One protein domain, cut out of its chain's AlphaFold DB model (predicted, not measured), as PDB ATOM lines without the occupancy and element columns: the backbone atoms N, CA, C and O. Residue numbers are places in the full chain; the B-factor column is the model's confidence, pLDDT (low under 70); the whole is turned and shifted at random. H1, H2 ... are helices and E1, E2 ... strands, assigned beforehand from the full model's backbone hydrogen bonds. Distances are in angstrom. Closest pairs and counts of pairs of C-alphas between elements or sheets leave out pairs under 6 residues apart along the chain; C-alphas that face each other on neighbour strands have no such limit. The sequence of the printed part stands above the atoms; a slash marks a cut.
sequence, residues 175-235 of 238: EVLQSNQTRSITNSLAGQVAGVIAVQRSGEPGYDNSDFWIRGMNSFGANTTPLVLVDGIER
ATOM      1  N   GLU A 175     271.173 357.051 303.874       76.56
ATOM      2  CA  GLU A 175     270.485 356.062 303.036       76.56
ATOM      3  C   GLU A 175     271.284 355.740 301.762       76.56
ATOM      4  O   GLU A 175     271.269 354.614 301.269       76.56
ATOM      5  N   VAL A 176     272.048 356.715 301.256       67.19
ATOM      6  CA  VAL A 176     272.931 356.546 300.093       67.19
ATOM      7  C   VAL A 176     274.142 355.682 300.452       67.19
ATOM      8  O   VAL A 176     274.558 354.839 299.656       67.19
ATOM      9  N   LEU A 177     274.665 355.819 301.674       66.50
ATOM     10  CA  LEU A 177     275.769 354.994 302.171       66.50
ATOM     11  C   LEU A 177     275.330 353.544 302.433       66.50
ATOM     12  O   LEU A 177     276.113 352.630 302.203       66.50
ATOM     13  N   GLN A 178     274.075 353.326 302.840       66.00
ATOM     14  CA  GLN A 178     273.499 351.990 303.063       66.00
ATOM     15  C   GLN A 178     273.145 351.245 301.767       66.00
ATOM     16  O   GLN A 178     273.024 350.022 301.774       66.00
ATOM     17  N   SER A 179     272.968 351.965 300.654       59.47
ATOM     18  CA  SER A 179     272.613 351.365 299.360       59.47
ATOM     19  C   SER A 179     273.763 350.592 298.704       59.47
ATOM     20  O   SER A 179     273.529 349.684 297.906       59.47
ATOM     21  N   ASN A 180     275.007 350.914 299.068       58.22
ATOM     22  CA  ASN A 180     276.193 350.240 298.563       58.22
ATOM     23  C   ASN A 180     276.532 349.078 299.504       58.22
ATOM     24  O   ASN A 180     276.910 349.296 300.650       58.22
ATOM     25  N   GLN A 181     276.415 347.837 299.023       58.72
ATOM     26  CA  GLN A 181     276.662 346.588 299.771       58.72
ATOM     27  C   GLN A 181     278.144 346.360 300.152       58.72
ATOM     28  O   GLN A 181     278.589 345.224 300.312       58.72
ATOM     29  N   THR A 182     278.939 347.422 300.268       63.22
ATOM     30  CA  THR A 182     280.341 347.361 300.680       63.22
ATOM     31  C   THR A 182     280.454 347.612 302.182       63.22
ATOM     32  O   THR A 182     279.731 348.427 302.749       63.22
ATOM     33  N   ARG A 183     281.366 346.893 302.844       66.81
ATOM     34  CA  ARG A 183     281.674 347.102 304.268       66.81
ATOM     35  C   ARG A 183     282.565 348.326 304.495       66.81
ATOM     36  O   ARG A 183     282.715 348.748 305.636       66.81
ATOM     37  N   SER A 184     283.128 348.890 303.426       70.75
ATOM     38  CA  SER A 184     284.058 350.010 303.490       70.75
ATOM     39  C   SER A 184     283.369 351.335 303.157       70.75
ATOM     40  O   SER A 184     282.846 351.544 302.060       70.75
ATOM     41  N   ILE A 185     283.386 352.260 304.117       73.81
ATOM     42  CA  ILE A 185     282.783 353.594 303.986       73.81
ATOM     43  C   ILE A 185     283.535 354.441 302.944       73.81
ATOM     44  O   ILE A 185     282.933 355.273 302.266       73.81
ATOM     45  N   THR A 186     284.841 354.219 302.756       74.31
ATOM     46  CA  THR A 186     285.625 354.933 301.734       74.31
ATOM     47  C   THR A 186     285.200 354.545 300.319       74.31
ATOM     48  O   THR A 186     285.127 355.409 299.443       74.31
ATOM     49  N   ASN A 187     284.819 353.282 300.108       74.56
ATOM     50  CA  ASN A 187     284.317 352.796 298.822       74.56
ATOM     51  C   ASN A 187     282.921 353.343 298.498       74.56
ATOM     52  O   ASN A 187     282.643 353.645 297.342       74.56
ATOM     53  N   SER A 188     282.050 353.508 299.497       75.06
ATOM     54  CA  SER A 188     280.709 354.070 299.279       75.06
ATOM     55  C   SER A 188     280.717 355.585 299.067       75.06
ATOM     56  O   SER A 188     279.813 356.123 298.428       75.06
ATOM     57  N   LEU A 189     281.746 356.283 299.556       74.56
ATOM     58  CA  LEU A 189     281.927 357.713 299.314       74.56
ATOM     59  C   LEU A 189     282.412 358.006 297.884       74.56
ATOM     60  O   LEU A 189     282.123 359.073 297.327       74.56
ATOM     61  N   ALA A 190     283.124 357.051 297.281       71.81
ATOM     62  CA  ALA A 190     283.601 357.128 295.910       71.81
ATOM     63  C   ALA A 190     282.422 357.239 294.928       71.81
ATOM     64  O   ALA A 190     281.526 356.400 294.902       71.81
ATOM     65  N   GLY A 191     282.398 358.303 294.123       71.75
ATOM     66  CA  GLY A 191     281.330 358.548 293.143       71.75
ATOM     67  C   GLY A 191     280.042 359.164 293.705       71.75
ATOM     68  O   GLY A 191     279.244 359.673 292.923       71.75
ATOM     69  N   GLN A 192     279.856 359.202 295.029       76.19
ATOM     70  CA  GLN A 192     278.731 359.905 295.670       76.19
ATOM     71  C   GLN A 192     279.055 361.371 295.984       76.19
ATOM     72  O   GLN A 192     278.159 362.214 296.029       76.19
ATOM     73  N   VAL A 193     280.337 361.698 296.176       75.12
ATOM     74  CA  VAL A 193     280.797 363.071 296.424       75.12
ATOM     75  C   VAL A 193     281.619 363.580 295.248       75.12
ATOM     76  O   VAL A 193     282.655 363.018 294.893       75.12
ATOM     77  N   ALA A 194     281.179 364.695 294.664       74.06
ATOM     78  CA  ALA A 194     281.907 365.358 293.592       74.06
ATOM     79  C   ALA A 194     283.300 365.804 294.070       74.06
ATOM     80  O   ALA A 194     283.442 366.488 295.084       74.06
ATOM     81  N   GLY A 195     284.334 365.429 293.316       74.62
ATOM     82  CA  GLY A 195     285.721 365.762 293.633       74.62
ATOM     83  C   GLY A 195     286.389 364.840 294.653       74.62
ATOM     84  O   GLY A 195     287.538 365.102 294.996       74.62
ATOM     85  N   VAL A 196     285.730 363.771 295.114       78.88
ATOM     86  CA  VAL A 196     286.394 362.681 295.843       78.88
ATOM     87  C   VAL A 196     286.883 361.639 294.845       78.88
ATOM     88  O   VAL A 196     286.115 361.140 294.026       78.88
ATOM     89  N   ILE A 197     288.172 361.315 294.919       77.00
ATOM     90  CA  ILE A 197     288.798 360.242 294.146       77.00
ATOM     91  C   ILE A 197     289.181 359.159 295.139       77.00
ATOM     92  O   ILE A 197     289.930 359.452 296.065       77.00
ATOM     93  N   ALA A 198     288.685 357.941 294.946       79.06
ATOM     94  CA  ALA A 198     289.069 356.782 295.738       79.06
ATOM     95  C   ALA A 198     289.743 355.744 294.838       79.06
ATOM     96  O   ALA A 198     289.299 355.520 293.710       79.06
ATOM     97  N   VAL A 199     290.819 355.132 295.321       78.12
ATOM     98  CA  VAL A 199     291.557 354.088 294.612       78.12
ATOM     99  C   VAL A 199     291.681 352.877 295.519       78.12
ATOM    100  O   VAL A 199     292.358 352.914 296.546       78.12
ATOM    101  N   GLN A 200     291.062 351.782 295.093       77.50
ATOM    102  CA  GLN A 200     291.206 350.487 295.733       77.50
ATOM    103  C   GLN A 200     292.442 349.780 295.170       77.50
ATOM    104  O   GLN A 200     292.529 349.527 293.968       77.50
ATOM    105  N   ARG A 201     293.411 349.461 296.032       74.44
ATOM    106  CA  ARG A 201     294.644 348.755 295.631       74.44
ATOM    107  C   ARG A 201     294.560 347.238 295.807       74.44
ATOM    108  O   ARG A 201     295.328 346.525 295.169       74.44
ATOM    109  N   SER A 202     293.647 346.756 296.651       75.94
ATOM    110  CA  SER A 202     293.432 345.333 296.928       75.94
ATOM    111  C   SER A 202     291.940 345.004 296.971       75.94
ATOM    112  O   SER A 202     291.147 345.770 297.512       75.94
ATOM    113  N   GLY A 203     291.565 343.859 296.400       73.50
ATOM    114  CA  GLY A 203     290.205 343.306 296.446       73.50
ATOM    115  C   GLY A 203     290.013 342.240 297.528       73.50
ATOM    116  O   GLY A 203     289.020 341.517 297.496       73.50
ATOM    117  N   GLU A 204     290.978 342.088 298.438       80.19
ATOM    118  CA  GLU A 204     290.913 341.116 299.528       80.19
ATOM    119  C   GLU A 204     289.915 341.576 300.607       80.19
ATOM    120  O   GLU A 204     290.064 342.677 301.141       80.19
ATOM    121  N   PRO A 205     288.900 340.764 300.962       69.88
ATOM    122  CA  PRO A 205     287.936 341.123 302.001       69.88
ATOM    123  C   PRO A 205     288.617 341.405 303.350       69.88
ATOM    124  O   PRO A 205     289.305 340.539 303.885       69.88
ATOM    125  N   GLY A 206     288.400 342.596 303.919       69.88
ATOM    126  CA  GLY A 206     289.044 343.041 305.165       69.88
ATOM    127  C   GLY A 206     290.296 343.901 304.955       69.88
ATOM    128  O   GLY A 206     290.712 344.595 305.879       69.88
ATOM    129  N   TYR A 207     290.839 343.917 303.734       69.19
ATOM    130  CA  TYR A 207     291.869 344.848 303.257       69.19
ATOM    131  C   TYR A 207     291.396 345.591 301.993       69.19
ATOM    132  O   TYR A 207     292.194 345.993 301.147       69.19
ATOM    133  N   ASP A 208     290.081 345.772 301.862       70.12
ATOM    134  CA  ASP A 208     289.392 346.353 300.708       70.12
ATOM    135  C   ASP A 208     289.146 347.867 300.835       70.12
ATOM    136  O   ASP A 208     288.436 348.455 300.016       70.12
ATOM    137  N   ASN A 209     289.739 348.511 301.845       71.06
ATOM    138  CA  ASN A 209     289.657 349.955 302.043       71.06
ATOM    139  C   ASN A 209     290.355 350.705 300.898       71.06
ATOM    140  O   ASN A 209     291.514 350.433 300.577       71.06
ATOM    141  N   SER A 210     289.661 351.675 300.298       72.44
ATOM    142  CA  SER A 210     290.269 352.574 299.311       72.44
ATOM    143  C   SER A 210     290.996 353.736 299.972       72.44
ATOM    144  O   SER A 210     290.456 354.385 300.873       72.44
ATOM    145  N   ASP A 211     292.168 354.069 299.432       78.25
ATOM    146  CA  ASP A 211     292.784 355.376 299.651       78.25
ATOM    147  C   ASP A 211     291.918 356.433 298.959       78.25
ATOM    148  O   ASP A 211     291.490 356.216 297.822       78.25
ATOM    149  N   PHE A 212     291.660 357.575 299.597       78.81
ATOM    150  CA  PHE A 212     290.848 358.629 298.987       78.81
ATOM    151  C   PHE A 212     291.436 360.029 299.162       78.81
ATOM    152  O   PHE A 212     292.111 360.329 300.144       78.81
ATOM    153  N   TRP A 213     291.142 360.899 298.193       81.50
ATOM    154  CA  TRP A 213     291.608 362.283 298.121       81.50
ATOM    155  C   TRP A 213     290.473 363.226 297.729       81.50
ATOM    156  O   TRP A 213     289.593 362.869 296.944       81.50
ATOM    157  N   ILE A 214     290.526 364.461 298.231       77.75
ATOM    158  CA  ILE A 214     289.573 365.525 297.903       77.75
ATOM    159  C   ILE A 214     290.253 366.505 296.943       77.75
ATOM    160  O   ILE A 214     291.242 367.141 297.297       77.75
ATOM    161  N   ARG A 215     289.694 366.657 295.738       76.81
ATOM    162  CA  ARG A 215     290.208 367.493 294.635       76.81
ATOM    163  C   ARG A 215     291.598 367.074 294.133       76.81
ATOM    164  O   ARG A 215     292.384 367.927 293.729       76.81
ATOM    165  N   GLY A 216     291.867 365.768 294.124       72.75
ATOM    166  CA  GLY A 216     293.115 365.197 293.612       72.75
ATOM    167  C   GLY A 216     294.269 365.193 294.615       72.75
ATOM    168  O   GLY A 216     294.144 365.630 295.756       72.75
ATOM    169  N   MET A 217     295.400 364.642 294.177       67.00
ATOM    170  CA  MET A 217     296.606 364.515 294.990       67.00
ATOM    171  C   MET A 217     297.465 365.775 294.828       67.00
ATOM    172  O   MET A 217     298.269 365.884 293.906       67.00
ATOM    173  N   ASN A 218     297.269 366.747 295.720       56.31
ATOM    174  CA  ASN A 218     297.901 368.068 295.636       56.31
ATOM    175  C   ASN A 218     299.093 368.185 296.599       56.31
ATOM    176  O   ASN A 218     299.083 369.036 297.481       56.31
ATOM    177  N   SER A 219     300.106 367.323 296.486       56.00
ATOM    178  CA  SER A 219     301.404 367.584 297.122       56.00
ATOM    179  C   SER A 219     302.502 366.662 296.601       56.00
ATOM    180  O   SER A 219     302.403 365.441 296.709       56.00
ATOM    181  N   PHE A 220     303.587 367.245 296.096       56.88
ATOM    182  CA  PHE A 220     304.857 366.544 295.932       56.88
ATOM    183  C   PHE A 220     305.562 366.511 297.300       56.88
ATOM    184  O   PHE A 220     306.405 367.355 297.585       56.88
ATOM    185  N   GLY A 221     305.186 365.567 298.171       59.25
ATOM    186  CA  GLY A 221     305.964 365.230 299.375       59.25
ATOM    187  C   GLY A 221     305.362 365.562 300.748       59.25
ATOM    188  O   GLY A 221     306.002 365.239 301.746       59.25
ATOM    189  N   ALA A 222     304.162 366.145 300.850       58.62
ATOM    190  CA  ALA A 222     303.447 366.288 302.130       58.62
ATOM    191  C   ALA A 222     302.253 365.327 302.228       58.62
ATOM    192  O   ALA A 222     301.708 364.912 301.209       58.62
ATOM    193  N   ASN A 223     301.853 364.989 303.458       59.22
ATOM    194  CA  ASN A 223     300.764 364.061 303.760       59.22
ATOM    195  C   ASN A 223     299.477 364.431 302.994       59.22
ATOM    196  O   ASN A 223     298.854 365.453 303.272       59.22
ATOM    197  N   THR A 224     299.108 363.621 301.998       66.88
ATOM    198  CA  THR A 224     297.992 363.904 301.080       66.88
ATOM    199  C   THR A 224     296.654 363.343 301.550       66.88
ATOM    200  O   THR A 224     295.665 363.467 300.832       66.88
ATOM    201  N   THR A 225     296.607 362.681 302.707       72.62
ATOM    202  CA  THR A 225     295.373 362.067 303.200       72.62
ATOM    203  C   THR A 225     294.441 363.127 303.794       72.62
ATOM    204  O   THR A 225     294.896 363.968 304.573       72.62
ATOM    205  N   PRO A 226     293.143 363.106 303.463       76.81
ATOM    206  CA  PRO A 226     292.167 364.033 304.025       76.81
ATOM    207  C   PRO A 226     291.978 363.812 305.532       76.81
ATOM    208  O   PRO A 226     292.041 362.686 306.020       76.81
ATOM    209  N   LEU A 227     291.708 364.900 306.260       81.50
ATOM    210  CA  LEU A 227     291.370 364.852 307.682       81.50
ATOM    211  C   LEU A 227     289.958 364.286 307.858       81.50
ATOM    212  O   LEU A 227     289.001 364.814 307.287       81.50
ATOM    213  N   VAL A 228     289.825 363.250 308.682       83.12
ATOM    214  CA  VAL A 228     288.534 362.634 308.991       83.12
ATOM    215  C   VAL A 228     288.209 362.854 310.455       83.12
ATOM    216  O   VAL A 228     288.990 362.499 311.336       83.12
ATOM    217  N   LEU A 229     287.023 363.403 310.705       82.56
ATOM    218  CA  LEU A 229     286.494 363.601 312.045       82.56
ATOM    219  C   LEU A 229     285.262 362.722 312.240       82.56
ATOM    220  O   LEU A 229     284.311 362.803 311.463       82.56
ATOM    221  N   VAL A 230     285.267 361.929 313.308       81.50
ATOM    222  CA  VAL A 230     284.101 361.188 313.801       81.50
ATOM    223  C   VAL A 230     283.734 361.790 315.149       81.50
ATOM    224  O   VAL A 230     284.563 361.812 316.058       81.50
ATOM    225  N   ASP A 231     282.530 362.350 315.256       82.81
ATOM    226  CA  ASP A 231     282.042 363.035 316.463       82.81
ATOM    227  C   ASP A 231     282.998 364.126 316.994       82.81
ATOM    228  O   ASP A 231     283.128 364.347 318.195       82.81
ATOM    229  N   GLY A 232     283.696 364.813 316.081       82.31
ATOM    230  CA  GLY A 232     284.642 365.888 316.404       82.31
ATOM    231  C   GLY A 232     286.052 365.427 316.787       82.31
ATOM    232  O   GLY A 232     286.902 366.271 317.062       82.31
ATOM    233  N   ILE A 233     286.328 364.120 316.767       82.06
ATOM    234  CA  ILE A 233     287.646 363.546 317.058       82.06
ATOM    235  C   ILE A 233     288.261 363.006 315.765       82.06
ATOM    236  O   ILE A 233     287.595 362.310 314.997       82.06
ATOM    237  N   GLU A 234     289.538 363.310 315.533       83.38
ATOM    238  CA  GLU A 234     290.285 362.781 314.391       83.38
ATOM    239  C   GLU A 234     290.419 361.254 314.480       83.38
ATOM    240  O   GLU A 234     290.845 360.714 315.505       83.38
ATOM    241  N   ARG A 235     290.046 360.549 313.406       80.00
ATOM    242  CA  ARG A 235     290.179 359.089 313.298       80.00
ATOM    243  C   ARG A 235     290.635 358.666 311.909       80.00
ATOM    244  O   ARG A 235     290.351 359.338 310.928       80.00
TER     245      ARG A 235
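AT A GLANCE: This is residues 175 to 235 of the 238 residues of the protein "TonB-dependent receptor plug domain-containing protein" of Parapusillimonas sp. SGNA-6 (UniProt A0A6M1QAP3). Little regular structure: a small antiparallel hairpin, E1 and E2, has H2 near it and H1 beyond, while residues 218 to 223 and 228 to 234 stick out. The 61 printed residues hold H1, H2, E1, E2 in that order, a mixed class with 18 residues in named elements. The whole is only just compact, close to loose, radius of gyration of the C-alphas 12.5 A, spanning 34 by 29 by 22 A.

IN THESE COORDINATES: Find C-alpha 175 at (270.485, 356.062, 303.036), where H1, residues 175 to 179, begins; H2 is residues 185 to 189, each 6.3 A long. E1, residues 196 to 199, runs 10.1 A; E2, residues 211 to 214, runs 10.8 A to (289.573, 365.525, 297.903).

HOW THE PARTS SIT: H1 and H2 only just touch, with 3 pairs of C-alphas within 8 A, the closest Leu 177 and Ser 188, 5.8 A; both have every O i to N i+4 pair within hydrogen-bond range. Hairpin E1 and E2 stands at 161 degrees, N 197 and O 213 within hydrogen-bond range at 2.9 A.

THE WHOLE: The printed part has no cut; link E1 to E2 is long. Residues 176 to 183, 205 to 207 and 217 to 224 have pLDDT under 70.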